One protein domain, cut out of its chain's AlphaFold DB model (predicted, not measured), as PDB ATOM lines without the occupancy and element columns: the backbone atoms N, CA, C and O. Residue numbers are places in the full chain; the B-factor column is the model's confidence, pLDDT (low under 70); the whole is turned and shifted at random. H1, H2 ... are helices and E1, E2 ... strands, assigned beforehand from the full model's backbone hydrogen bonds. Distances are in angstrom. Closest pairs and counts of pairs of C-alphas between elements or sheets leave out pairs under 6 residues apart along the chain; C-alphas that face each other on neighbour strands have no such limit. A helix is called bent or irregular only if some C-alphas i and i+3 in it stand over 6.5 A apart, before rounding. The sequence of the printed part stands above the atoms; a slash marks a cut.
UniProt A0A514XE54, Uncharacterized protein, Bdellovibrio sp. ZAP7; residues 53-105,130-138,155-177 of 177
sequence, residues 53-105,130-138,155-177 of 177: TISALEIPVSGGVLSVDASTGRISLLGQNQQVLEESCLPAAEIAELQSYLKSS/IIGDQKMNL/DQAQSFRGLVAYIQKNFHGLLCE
ATOM      1  N   THR A  53      12.981 -25.376  46.152       82.19
ATOM      2  CA  THR A  53      13.256 -26.586  45.368       82.19
ATOM      3  C   THR A  53      12.252 -27.681  45.695       82.19
ATOM      4  O   THR A  53      12.011 -27.981  46.866       82.19
ATOM      5  N   ILE A  54      11.707 -28.314  44.660       88.12
ATOM      6  CA  ILE A  54      10.865 -29.499  44.814       88.12
ATOM      7  C   ILE A  54      11.768 -30.679  45.176       88.12
ATOM      8  O   ILE A  54      12.633 -31.054  44.385       88.12
ATOM      9  N   SER A  55      11.593 -31.233  46.372       90.75
ATOM     10  CA  SER A  55      12.418 -32.329  46.890       90.75
ATOM     11  C   SER A  55      11.880 -33.696  46.473       90.75
ATOM     12  O   SER A  55      12.654 -34.575  46.092       90.75
ATOM     13  N   ALA A  56      10.558 -33.871  46.498       93.88
ATOM     14  CA  ALA A  56       9.926 -35.145  46.183       93.88
ATOM     15  C   ALA A  56       8.569 -34.993  45.483       93.88
ATOM     16  O   ALA A  56       7.871 -33.986  45.620       93.88
ATOM     17  N   LEU A  57       8.201 -36.039  44.749       95.88
ATOM     18  CA  LEU A  57       6.901 -36.243  44.126       95.88
ATOM     19  C   LEU A  57       6.235 -37.461  44.774       95.88
ATOM     20  O   LEU A  57       6.721 -38.580  44.660       95.88
ATOM     21  N   GLU A  58       5.100 -37.253  45.427       96.69
ATOM     22  CA  GLU A  58       4.299 -38.303  46.045       96.69
ATOM     23  C   GLU A  58       3.120 -38.691  45.154       96.69
ATOM     24  O   GLU A  58       2.306 -37.850  44.770       96.69
ATOM     25  N   ILE A  59       2.981 -39.978  44.858       97.06
ATOM     26  CA  ILE A  59       1.931 -40.496  43.988       97.06
ATOM     27  C   ILE A  59       1.082 -41.512  44.768       97.06
ATOM     28  O   ILE A  59       1.605 -42.547  45.188       97.06
ATOM     29  N   PRO A  60      -0.223 -41.261  44.981       95.25
ATOM     30  CA  PRO A  60      -1.085 -42.196  45.696       95.25
ATOM     31  C   PRO A  60      -1.300 -43.480  44.882       95.25
ATOM     32  O   PRO A  60      -1.552 -43.430  43.676       95.25
ATOM     33  N   VAL A  61      -1.229 -44.633  45.552       94.62
ATOM     34  CA  VAL A  61      -1.491 -45.961  44.974       94.62
ATOM     35  C   VAL A  61      -2.316 -46.825  45.934       94.62
ATOM     36  O   VAL A  61      -2.407 -46.553  47.132       94.62
ATOM     37  N   SER A  62      -2.926 -47.896  45.420       88.56
ATOM     38  CA  SER A  62      -3.695 -48.863  46.214       88.56
ATOM     39  C   SER A  62      -2.776 -49.668  47.141       88.56
ATOM     40  O   SER A  62      -2.367 -50.774  46.810       88.56
ATOM     41  N   GLY A  63      -2.417 -49.104  48.292       86.69
ATOM     42  CA  GLY A  63      -1.509 -49.733  49.260       86.69
ATOM     43  C   GLY A  63      -0.560 -48.764  49.962       86.69
ATOM     44  O   GLY A  63       0.097 -49.160  50.923       86.69
ATOM     45  N   GLY A  64      -0.509 -47.502  49.528       93.38
ATOM     46  CA  GLY A  64       0.390 -46.510  50.103       93.38
ATOM     47  C   GLY A  64       0.623 -45.324  49.178       93.38
ATOM     48  O   GLY A  64      -0.244 -44.939  48.391       93.38
ATOM     49  N   VAL A  65       1.814 -44.750  49.280       96.38
ATOM     50  CA  VAL A  65       2.260 -43.630  48.449       96.38
ATOM     51  C   VAL A  65       3.614 -43.983  47.855       96.38
ATOM     52  O   VAL A  65       4.503 -44.421  48.574       96.38
ATOM     53  N   LEU A  66       3.778 -43.788  46.551       97.31
ATOM     54  CA  LEU A  66       5.094 -43.817  45.924       97.31
ATOM     55  C   LEU A  66       5.746 -42.454  46.140       97.31
ATOM     56  O   LEU A  66       5.247 -41.455  45.631       97.31
ATOM     57  N   SER A  67       6.832 -42.409  46.902       97.06
ATOM     58  CA  SER A  67       7.653 -41.216  47.084       97.06
ATOM     59  C   SER A  67       8.812 -41.259  46.101       97.06
ATOM     60  O   SER A  67       9.682 -42.118  46.216       97.06
ATOM     61  N   VAL A  68       8.818 -40.345  45.137       97.00
ATOM     62  CA  VAL A  68       9.864 -40.209  44.123       97.00
ATOM     63  C   VAL A  68      10.779 -39.052  44.505       97.00
ATOM     64  O   VAL A  68      10.340 -37.903  44.538       97.00
ATOM     65  N   ASP A  69      12.050 -39.333  44.769       95.56
ATOM     66  CA  ASP A  69      13.068 -38.302  44.965       95.56
ATOM     67  C   ASP A  69      13.378 -37.629  43.620       95.56
ATOM     68  O   ASP A  69      13.816 -38.275  42.664       95.56
ATOM     69  N   ALA A  70      13.148 -36.318  43.536       92.50
ATOM     70  CA  ALA A  70      13.287 -35.563  42.291       92.50
ATOM     71  C   ALA A  70      14.743 -35.465  41.795       92.50
ATOM     72  O   ALA A  70      14.992 -35.244  40.608       92.50
ATOM     73  N   SER A  71      15.717 -35.610  42.694       92.62
ATOM     74  CA  SER A  71      17.139 -35.478  42.386       92.62
ATOM     75  C   SER A  71      17.764 -36.803  41.958       92.62
ATOM     76  O   SER A  71      18.531 -36.834  40.997       92.62
ATOM     77  N   THR A  72      17.411 -37.896  42.638       94.31
ATOM     78  CA  THR A  72      18.013 -39.222  42.425       94.31
ATOM     79  C   THR A  72      17.149 -40.163  41.598       94.31
ATOM     80  O   THR A  72      17.657 -41.165  41.105       94.31
ATOM     81  N   GLY A  73      15.851 -39.882  41.461       94.81
ATOM     82  CA  GLY A  73      14.906 -40.773  40.794       94.81
ATOM     83  C   GLY A  73      14.562 -42.037  41.578       94.81
ATOM     84  O   GLY A  73      13.898 -42.913  41.025       94.81
ATOM     85  N   ARG A  74      14.991 -42.169  42.841       96.75
ATOM     86  CA  ARG A  74      14.550 -43.284  43.693       96.75
ATOM     87  C   ARG A  74      13.063 -43.170  43.966       96.75
ATOM     88  O   ARG A  74      12.577 -42.102  44.323       96.75
ATOM     89  N   ILE A  75      12.372 -44.288  43.832       97.38
ATOM     90  CA  ILE A  75      10.962 -44.447  44.146       97.38
ATOM     91  C   ILE A  75      10.870 -45.375  45.354       97.38
ATOM     92  O   ILE A  75      11.276 -46.531  45.272       97.38
ATOM     93  N   SER A  76      10.299 -44.893  46.450       97.00
ATOM     94  CA  SER A  76      10.042 -45.693  47.648       97.00
ATOM     95  C   SER A  76       8.537 -45.842  47.847       97.00
ATOM     96  O   SER A  76       7.815 -44.847  47.923       97.00
ATOM     97  N   LEU A  77       8.045 -47.075  47.966       97.00
ATOM     98  CA  LEU A  77       6.664 -47.336  48.361       97.00
ATOM     99  C   LEU A  77       6.534 -47.191  49.879       97.00
ATOM    100  O   LEU A  77       7.044 -48.013  50.639       97.00
ATOM    101  N   LEU A  78       5.828 -46.155  50.321       96.31
ATOM    102  CA  LEU A  78       5.586 -45.851  51.726       96.31
ATOM    103  C   LEU A  78       4.246 -46.437  52.188       96.31
ATOM    104  O   LEU A  78       3.191 -46.125  51.631       96.31
ATOM    105  N   GLY A  79       4.290 -47.268  53.232       93.38
ATOM    106  CA  GLY A  79       3.103 -47.798  53.911       93.38
ATOM    107  C   GLY A  79       2.481 -46.818  54.919       93.38
ATOM    108  O   GLY A  79       2.895 -45.668  55.043       93.38
ATOM    109  N   GLN A  80       1.513 -47.294  55.715       87.81
ATOM    110  CA  GLN A  80       0.725 -46.459  56.648       87.81
ATOM    111  C   GLN A  80       1.547 -45.728  57.730       87.81
ATOM    112  O   GLN A  80       1.088 -44.723  58.259       87.81
ATOM    113  N   ASN A  81       2.762 -46.197  58.027       89.81
ATOM    114  CA  ASN A  81       3.650 -45.616  59.042       89.81
ATOM    115  C   ASN A  81       4.924 -45.002  58.436       89.81
ATOM    116  O   ASN A  81       5.961 -45.008  59.090       89.81
ATOM    117  N   GLN A  82       4.887 -44.574  57.165       89.12
ATOM    118  CA  GLN A  82       6.069 -44.107  56.412       89.12
ATOM    119  C   GLN A  82       7.214 -45.132  56.330       89.12
ATOM    120  O   GLN A  82       8.348 -44.804  55.996       89.12
ATOM    121  N   GLN A  83       6.919 -46.399  56.611       93.69
ATOM    122  CA  GLN A  83       7.862 -47.487  56.409       93.69
ATOM    123  C   GLN A  83       8.027 -47.742  54.909       93.69
ATOM    124  O   GLN A  83       7.029 -47.847  54.187       93.69
ATOM    125  N   VAL A  84       9.276 -47.859  54.462       95.50
ATOM    126  CA  VAL A  84       9.605 -48.243  53.087       95.50
ATOM    127  C   VAL A  84       9.318 -49.734  52.926       95.50
ATOM    128  O   VAL A  84       9.887 -50.563  53.636       95.50
ATOM    129  N   LEU A  85       8.387 -50.065  52.035       95.00
ATOM    130  CA  LEU A  85       7.975 -51.437  51.736       95.00
ATOM    131  C   LEU A  85       8.761 -52.026  50.562       95.00
ATOM    132  O   LEU A  85       9.100 -53.204  50.578       95.00
ATOM    133  N   GLU A  86       9.026 -51.201  49.553       95.25
ATOM    134  CA  GLU A  86       9.680 -51.580  48.304       95.25
ATOM    135  C   GLU A  86      10.386 -50.350  47.726       95.25
ATOM    136  O   GLU A  86       9.931 -49.219  47.930       95.25
ATOM    137  N   GLU A  87      11.490 -50.572  47.017       95.81
ATOM    138  CA  GLU A  87      12.257 -49.523  46.351       95.81
ATOM    139  C   GLU A  87      12.490 -49.871  44.883       95.81
ATOM    140  O   GLU A  87      12.745 -51.022  44.526       95.81
ATOM    141  N   SER A  88      12.449 -48.844  44.045       96.75
ATOM    142  CA  SER A  88      12.731 -48.915  42.615       96.75
ATOM    143  C   SER A  88      13.423 -47.630  42.167       96.75
ATOM    144  O   SER A  88      13.483 -46.654  42.915       96.75
ATOM    145  N   CYS A  89      13.944 -47.598  40.943       96.44
ATOM    146  CA  CYS A  89      14.613 -46.417  40.404       96.44
ATOM    147  C   CYS A  89      14.033 -46.034  39.045       96.44
ATOM    148  O   CYS A  89      13.815 -46.885  38.186       96.44
ATOM    149  N   LEU A  90      13.797 -44.739  38.844       95.69
ATOM    150  CA  LEU A  90      13.526 -44.190  37.522       95.69
ATOM    151  C   LEU A  90      14.775 -44.307  36.638       95.69
ATOM    152  O   LEU A  90      15.881 -44.047  37.120       95.69
ATOM    153  N   PRO A  91      14.628 -44.627  35.342       94.88
ATOM    154  CA  PRO A  91      15.746 -44.539  34.420       94.88
ATOM    155  C   PRO A  91      16.145 -43.073  34.180       94.88
ATOM    156  O   PRO A  91      15.377 -42.131  34.391       94.88
ATOM    157  N   ALA A  92      17.391 -42.860  33.751       93.50
ATOM    158  CA  ALA A  92      17.985 -41.523  33.674       93.50
ATOM    159  C   ALA A  92      17.230 -40.554  32.741       93.50
ATOM    160  O   ALA A  92      17.237 -39.344  32.979       93.50
ATOM    161  N   ALA A  93      16.576 -41.069  31.694       93.25
ATOM    162  CA  ALA A  93      15.792 -40.256  30.769       93.25
ATOM    163  C   ALA A  93      14.557 -39.656  31.463       93.25
ATOM    164  O   ALA A  93      14.301 -38.457  31.354       93.25
ATOM    165  N   GLU A  94      13.850 -40.467  32.241       94.31
ATOM    166  CA  GLU A  94      12.656 -40.105  32.997       94.31
ATOM    167  C   GLU A  94      12.998 -39.181  34.169       94.31
ATOM    168  O   GLU A  94      12.218 -38.285  34.484       94.31
ATOM    169  N   ILE A  95      14.176 -39.338  34.789       93.94
ATOM    170  CA  ILE A  95      14.673 -38.401  35.814       93.94
ATOM    171  C   ILE A  95      14.860 -37.006  35.214       93.94
ATOM    172  O   ILE A  95      14.397 -36.019  35.785       93.94
ATOM    173  N   ALA A  96      15.515 -36.910  34.054       92.62
ATOM    174  CA  ALA A  96      15.715 -35.632  33.378       92.62
ATOM    175  C   ALA A  96      14.374 -34.989  32.978       92.62
ATOM    176  O   ALA A  96      14.196 -33.777  33.118       92.62
ATOM    177  N   GLU A  97      13.416 -35.804  32.530       92.06
ATOM    178  CA  GLU A  97      12.065 -35.353  32.207       92.06
ATOM    179  C   GLU A  97      11.333 -34.836  33.455       92.06
ATOM    180  O   GLU A  97      10.840 -33.706  33.457       92.06
ATOM    181  N   LEU A  98      11.355 -35.600  34.552       92.44
ATOM    182  CA  LEU A  98      10.787 -35.220  35.844       92.44
ATOM    183  C   LEU A  98      11.351 -33.879  36.321       92.44
ATOM    184  O   LEU A  98      10.597 -32.952  36.612       92.44
ATOM    185  N   GLN A  99      12.676 -33.735  36.333       91.50
ATOM    186  CA  GLN A  99      13.346 -32.496  36.734       91.50
ATOM    187  C   GLN A  99      12.977 -31.309  35.844       91.50
ATOM    188  O   GLN A  99      12.940 -30.171  36.315       91.50
ATOM    189  N   SER A 100      12.690 -31.544  34.561       89.69
ATOM    190  CA  SER A 100      12.238 -30.491  33.653       89.69
ATOM    191  C   SER A 100      10.843 -29.970  34.021       89.69
ATOM    192  O   SER A 100      10.625 -28.757  33.981       89.69
ATOM    193  N   TYR A 101       9.941 -30.857  34.456       89.25
ATOM    194  CA  TYR A 101       8.588 -30.503  34.883       89.25
ATOM    195  C   TYR A 101       8.566 -29.822  36.246       89.25
ATOM    196  O   TYR A 101       7.829 -28.857  36.435       89.25
ATOM    197  N   LEU A 102       9.410 -30.285  37.169       86.50
ATOM    198  CA  LEU A 102       9.477 -29.809  38.551       86.50
ATOM    199  C   LEU A 102      10.166 -28.445  38.722       86.50
ATOM    200  O   LEU A 102      10.392 -27.985  39.842       86.50
ATOM    201  N   LYS A 103      10.474 -27.742  37.630       81.69
ATOM    202  CA  LYS A 103      10.858 -26.333  37.712       81.69
ATOM    203  C   LYS A 103       9.633 -25.535  38.168       81.69
ATOM    204  O   LYS A 103       8.597 -25.536  37.507       81.69
ATOM    205  N   SER A 104       9.755 -24.864  39.314       63.06
ATOM    206  CA  SER A 104       8.670 -24.174  40.040       63.06
ATOM    207  C   SER A 104       7.841 -23.191  39.200       63.06
ATOM    208  O   SER A 104       6.698 -22.902  39.545       63.06
ATOM    209  N   SER A 105       8.366 -22.730  38.062       63.31
ATOM    210  CA  SER A 105       7.670 -21.882  37.087       63.31
ATOM    211  C   SER A 105       6.465 -22.536  36.399       63.31
ATOM    212  O   SER A 105       5.720 -21.840  35.715       63.31
ATOM    213  N   ILE A 130       6.397 -32.142  47.203       93.31
ATOM    214  CA  ILE A 130       7.025 -31.737  48.458       93.31
ATOM    215  C   ILE A 130       7.995 -30.597  48.152       93.31
ATOM    216  O   ILE A 130       8.923 -30.749  47.357       93.31
ATOM    217  N   ILE A 131       7.735 -29.433  48.740       90.69
ATOM    218  CA  ILE A 131       8.447 -28.178  48.495       90.69
ATOM    219  C   ILE A 131       8.884 -27.634  49.854       90.69
ATOM    220  O   ILE A 131       8.081 -27.056  50.587       90.69
ATOM    221  N   GLY A 132      10.147 -27.861  50.219       87.50
ATOM    222  CA  GLY A 132      10.594 -27.660  51.602       87.50
ATOM    223  C   GLY A 132       9.742 -28.494  52.566       87.50
ATOM    224  O   GLY A 132       9.620 -29.702  52.386       87.50
ATOM    225  N   ASP A 133       9.097 -27.836  53.530       86.12
ATOM    226  CA  ASP A 133       8.194 -28.469  54.507       86.12
ATOM    227  C   ASP A 133       6.719 -28.489  54.062       86.12
ATOM    228  O   ASP A 133       5.824 -28.846  54.832       86.12
ATOM    229  N   GLN A 134       6.429 -28.059  52.832       90.12
ATOM    230  CA  GLN A 134       5.067 -27.938  52.324       90.12
ATOM    231  C   GLN A 134       4.725 -29.068  51.365       90.12
ATOM    232  O   GLN A 134       5.535 -29.477  50.536       90.12
ATOM    233  N   LYS A 135       3.472 -29.519  51.437       91.94
ATOM    234  CA  LYS A 135       2.887 -30.470  50.496       91.94
ATOM    235  C   LYS A 135       1.841 -29.770  49.640       91.94
ATOM    236  O   LYS A 135       0.910 -29.162  50.164       91.94
ATOM    237  N   MET A 136       1.978 -29.880  48.324       92.75
ATOM    238  CA  MET A 136       1.028 -29.343  47.355       92.75
ATOM    239  C   MET A 136       0.382 -30.471  46.559       92.75
ATOM    240  O   MET A 136       1.070 -31.159  45.817       92.75
ATOM    241  N   ASN A 137      -0.939 -30.622  46.653       94.94
ATOM    242  CA  ASN A 137      -1.678 -31.620  45.880       94.94
ATOM    243  C   ASN A 137      -1.960 -31.099  44.461       94.94
ATOM    244  O   ASN A 137      -2.544 -30.027  44.289       94.94
ATOM    245  N   LEU A 138      -1.566 -31.865  43.446       94.44
ATOM    246  CA  LEU A 138      -1.777 -31.547  42.037       94.44
ATOM    247  C   LEU A 138      -3.084 -32.149  41.524       94.44
ATOM    248  O   LEU A 138      -3.355 -33.337  41.705       94.44
ATOM    249  N   ASP A 155       1.449 -27.127  27.846       85.62
ATOM    250  CA  ASP A 155       1.545 -28.385  27.101       85.62
ATOM    251  C   ASP A 155       2.236 -29.501  27.905       85.62
ATOM    252  O   ASP A 155       2.041 -30.686  27.641       85.62
ATOM    253  N   GLN A 156       3.004 -29.136  28.937       88.12
ATOM    254  CA  GLN A 156       3.709 -30.082  29.802       88.12
ATOM    255  C   GLN A 156       2.786 -30.816  30.780       88.12
ATOM    256  O   GLN A 156       3.144 -31.888  31.264       88.12
ATOM    257  N   ALA A 157       1.589 -30.285  31.052       90.62
ATOM    258  CA  ALA A 157       0.659 -30.872  32.015       90.62
ATOM    259  C   ALA A 157       0.265 -32.308  31.642       90.62
ATOM    260  O   ALA A 157       0.227 -33.202  32.490       90.62
ATOM    261  N   GLN A 158      -0.003 -32.545  30.355       91.94
ATOM    262  CA  GLN A 158      -0.388 -33.863  29.863       91.94
ATOM    263  C   GLN A 158       0.783 -34.848  29.918       91.94
ATOM    264  O   GLN A 158       0.592 -35.990  30.341       91.94
ATOM    265  N   SER A 159       1.984 -34.410  29.541       92.81
ATOM    266  CA  SER A 159       3.186 -35.245  29.585       92.81
ATOM    267  C   SER A 159       3.570 -35.610  31.018       92.81
ATOM    268  O   SER A 159       3.803 -36.781  31.302       92.81
ATOM    269  N   PHE A 160       3.507 -34.657  31.954       94.12
ATOM    270  CA  PHE A 160       3.745 -34.917  33.375       94.12
ATOM    271  C   PHE A 160       2.740 -35.921  33.956       94.12
ATOM    272  O   PHE A 160       3.127 -36.882  34.619       94.12
ATOM    273  N   ARG A 161       1.444 -35.768  33.656       94.44
ATOM    274  CA  ARG A 161       0.416 -36.757  34.039       94.44
ATOM    275  C   ARG A 161       0.694 -38.133  33.424       94.44
ATOM    276  O   ARG A 161       0.466 -39.148  34.079       94.44
ATOM    277  N   GLY A 162       1.206 -38.169  32.193       95.38
ATOM    278  CA  GLY A 162       1.671 -39.384  31.528       95.38
ATOM    279  C   GLY A 162       2.838 -40.049  32.261       95.38
ATOM    280  O   GLY A 162       2.790 -41.255  32.493       95.38
ATOM    281  N   LEU A 163       3.832 -39.268  32.693       95.31
ATOM    282  CA  LEU A 163       4.963 -39.747  33.488       95.31
ATOM    283  C   LEU A 163       4.504 -40.298  34.846       95.31
ATOM    284  O   LEU A 163       4.904 -41.393  35.231       95.31
ATOM    285  N   VAL A 164       3.603 -39.599  35.543       96.50
ATOM    286  CA  VAL A 164       3.011 -40.090  36.800       96.50
ATOM    287  C   VAL A 164       2.297 -41.427  36.581       96.50
ATOM    288  O   VAL A 164       2.526 -42.379  37.327       96.50
ATOM    289  N   ALA A 165       1.481 -41.535  35.530       96.38
ATOM    290  CA  ALA A 165       0.794 -42.779  35.189       96.38
ATOM    291  C   ALA A 165       1.771 -43.904  34.803       96.38
ATOM    292  O   ALA A 165       1.550 -45.067  35.148       96.38
ATOM    293  N   TYR A 166       2.864 -43.572  34.109       96.12
ATOM    294  CA  TYR A 166       3.939 -44.509  33.791       96.12
ATOM    295  C   TYR A 166       4.591 -45.052  35.066       96.12
ATOM    296  O   TYR A 166       4.711 -46.271  35.196       96.12
ATOM    297  N   ILE A 167       4.940 -44.183  36.021       96.12
ATOM    298  CA  ILE A 167       5.534 -44.579  37.304       96.12
ATOM    299  C   ILE A 167       4.584 -45.507  38.062       96.12
ATOM    300  O   ILE A 167       4.983 -46.606  38.440       96.12
ATOM    301  N   GLN A 168       3.311 -45.125  38.213       95.50
ATOM    302  CA  GLN A 168       2.310 -45.952  38.902       95.50
ATOM    303  C   GLN A 168       2.174 -47.343  38.284       95.50
ATOM    304  O   GLN A 168       2.032 -48.331  38.999       95.50
ATOM    305  N   LYS A 169       2.187 -47.425  36.950       95.81
ATOM    306  CA  LYS A 169       1.969 -48.679  36.231       95.81
ATOM    307  C   LYS A 169       3.200 -49.583  36.224       95.81
ATOM    308  O   LYS A 169       3.040 -50.801  36.222       95.81
ATOM    309  N   ASN A 170       4.399 -49.006  36.163       95.88
ATOM    310  CA  ASN A 170       5.634 -49.757  35.933       95.88
ATOM    311  C   ASN A 170       6.521 -49.889  37.174       95.88
ATOM    312  O   ASN A 170       7.523 -50.585  37.078       95.88
ATOM    313  N   PHE A 171       6.154 -49.292  38.314       95.12
ATOM    314  CA  PHE A 171       6.927 -49.308  39.563       95.12
ATOM    315  C   PHE A 171       7.593 -50.664  39.864       95.12
ATOM    316  O   PHE A 171       8.812 -50.740  39.890       95.12
ATOM    317  N   HIS A 172       6.820 -51.752  39.946       93.62
ATOM    318  CA  HIS A 172       7.341 -53.094  40.265       93.62
ATOM    319  C   HIS A 172       8.302 -53.697  39.221       93.62
ATOM    320  O   HIS A 172       8.929 -54.723  39.472       93.62
ATOM    321  N   GLY A 173       8.370 -53.126  38.016       92.75
ATOM    322  CA  GLY A 173       9.283 -53.548  36.952       92.75
ATOM    323  C   GLY A 173      10.541 -52.686  36.841       92.75
ATOM    324  O   GLY A 173      11.424 -53.016  36.053       92.75
ATOM    325  N   LEU A 174      10.618 -51.585  37.590       93.75
ATOM    326  CA  LEU A 174      11.759 -50.682  37.585       93.75
ATOM    327  C   LEU A 174      12.834 -51.197  38.546       93.75
ATOM    328  O   LEU A 174      12.573 -51.454  39.719       93.75
ATOM    329  N   LEU A 175      14.061 -51.330  38.047       92.06
ATOM    330  CA  LEU A 175      15.200 -51.828  38.812       92.06
ATOM    331  C   LEU A 175      16.218 -50.708  39.018       92.06
ATOM    332  O   LEU A 175      16.439 -49.887  38.131       92.06
ATOM    333  N   CYS A 176      16.838 -50.688  40.194       89.69
ATOM    334  CA  CYS A 176      18.017 -49.868  40.442       89.69
ATOM    335  C   CYS A 176      19.256 -50.603  39.915       89.69
ATOM    336  O   CYS A 176      19.462 -51.764  40.275       89.69
ATOM    337  N   GLU A 177      20.041 -49.941  39.062       74.94
ATOM    338  CA  GLU A 177      21.348 -50.428  38.585       74.94
ATOM    339  C   GLU A 177      22.475 -50.159  39.593       74.94
ATOM    340  O   GLU A 177      22.432 -49.111  40.283       74.94
TER     341      GLU A 177
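This is residues 53 to 105, 130 to 138 and 155 to 177 of the 177 residues of an uncharacterized protein of Bdellovibrio sp. ZAP7 (UniProt A0A514XE54). A strongly twisted sheet of four strands has one long helix, H2, packed slantwise over one face, while a shorter helix, H1, lies beside the first part of H2 and only grazes the sheet. Past the edge strand E1, residues 130 to 131 pair with E1 and with the small strand E5, which lies off to that side. The printed part has 85 residues with five named strands and two named helices, in the order E1 E2 E3 E4 H1 E5 H2; the sheet runs E1, E2, E3, E4, antiparallel throughout, and the class is mixed, helices and strands. The whole is compact and rounded, with a radius of gyration of the C-alphas of 12.3 A and spans of 33 by 29 by 21 A.

E1, residues 54 to 61, is 20.6 A long and begins with C-alpha 54 at (10.865, -29.499, 44.814). E2 holds residues 64 to 69 over 16.0 A, E3 residues 74 to 78 over 12.3 A, and E4 residues 84 to 89 over 13.8 A. H1, residues 92 to 101, measures 14.5 A, and E5, residues 134 to 138, 12.9 A. H2, residues 156 to 173, measures 25.2 A and ends with C-alpha 173 at (9.283, -53.548, 36.952); it has a kink of 33 degrees near residue 167 and is irregular, C-alphas 169 and 172 being 8.0 A apart.

E1 to E4 form a meander, each strand the antiparallel neighbour of the one before, and each successive pair is a hairpin. Within hydrogen-bond range are N 59 and O 66 between E1 and E2, 2.8 A, N 67 and O 76 between E2 and E3, 2.8 A, and N 75 and O 88 between E3 and E4, 2.8 A. H2 is on the sheet at a height of 10.0 A, making two layers, a helix on one face of a sheet. It lies over E1 and E2, and on the local plane stands at 55 degrees to E1, slantwise to the strands. Its closest C-alphas to E4 are those of Phe 171 and Ser 88, 6.6 A. With residues 156 to 163 alone H2 touches H1, the closest C-alphas being those of Phe 160 and Tyr 101, 6.7 A; they run opposite ways at a tilt of 36 degrees, only just steep. H1 only grazes the sheet, with residues 95 to 99. E5 and E1 are near each other, with 12 pairs of C-alphas within 10 A; E5 and H2 are apart. Every O i to N i+4 pair is within hydrogen-bond range in H1, and 12 of 14 in H2.

The C-alphas farthest apart, of Asn 81 and Asp 155, are 36.4 A apart. Residues 106 to 129 are not printed, with 15.1 A between C-alphas 105 and 130, nor are residues 139 to 154, with 15.6 A between C-alphas 138 and 155. The links E1 to E2, E2 to E3, E3 to E4 and E4 to H1 are tight. The mean pLDDT of the printed part is 92.2, and residues 104 to 105 are under 70.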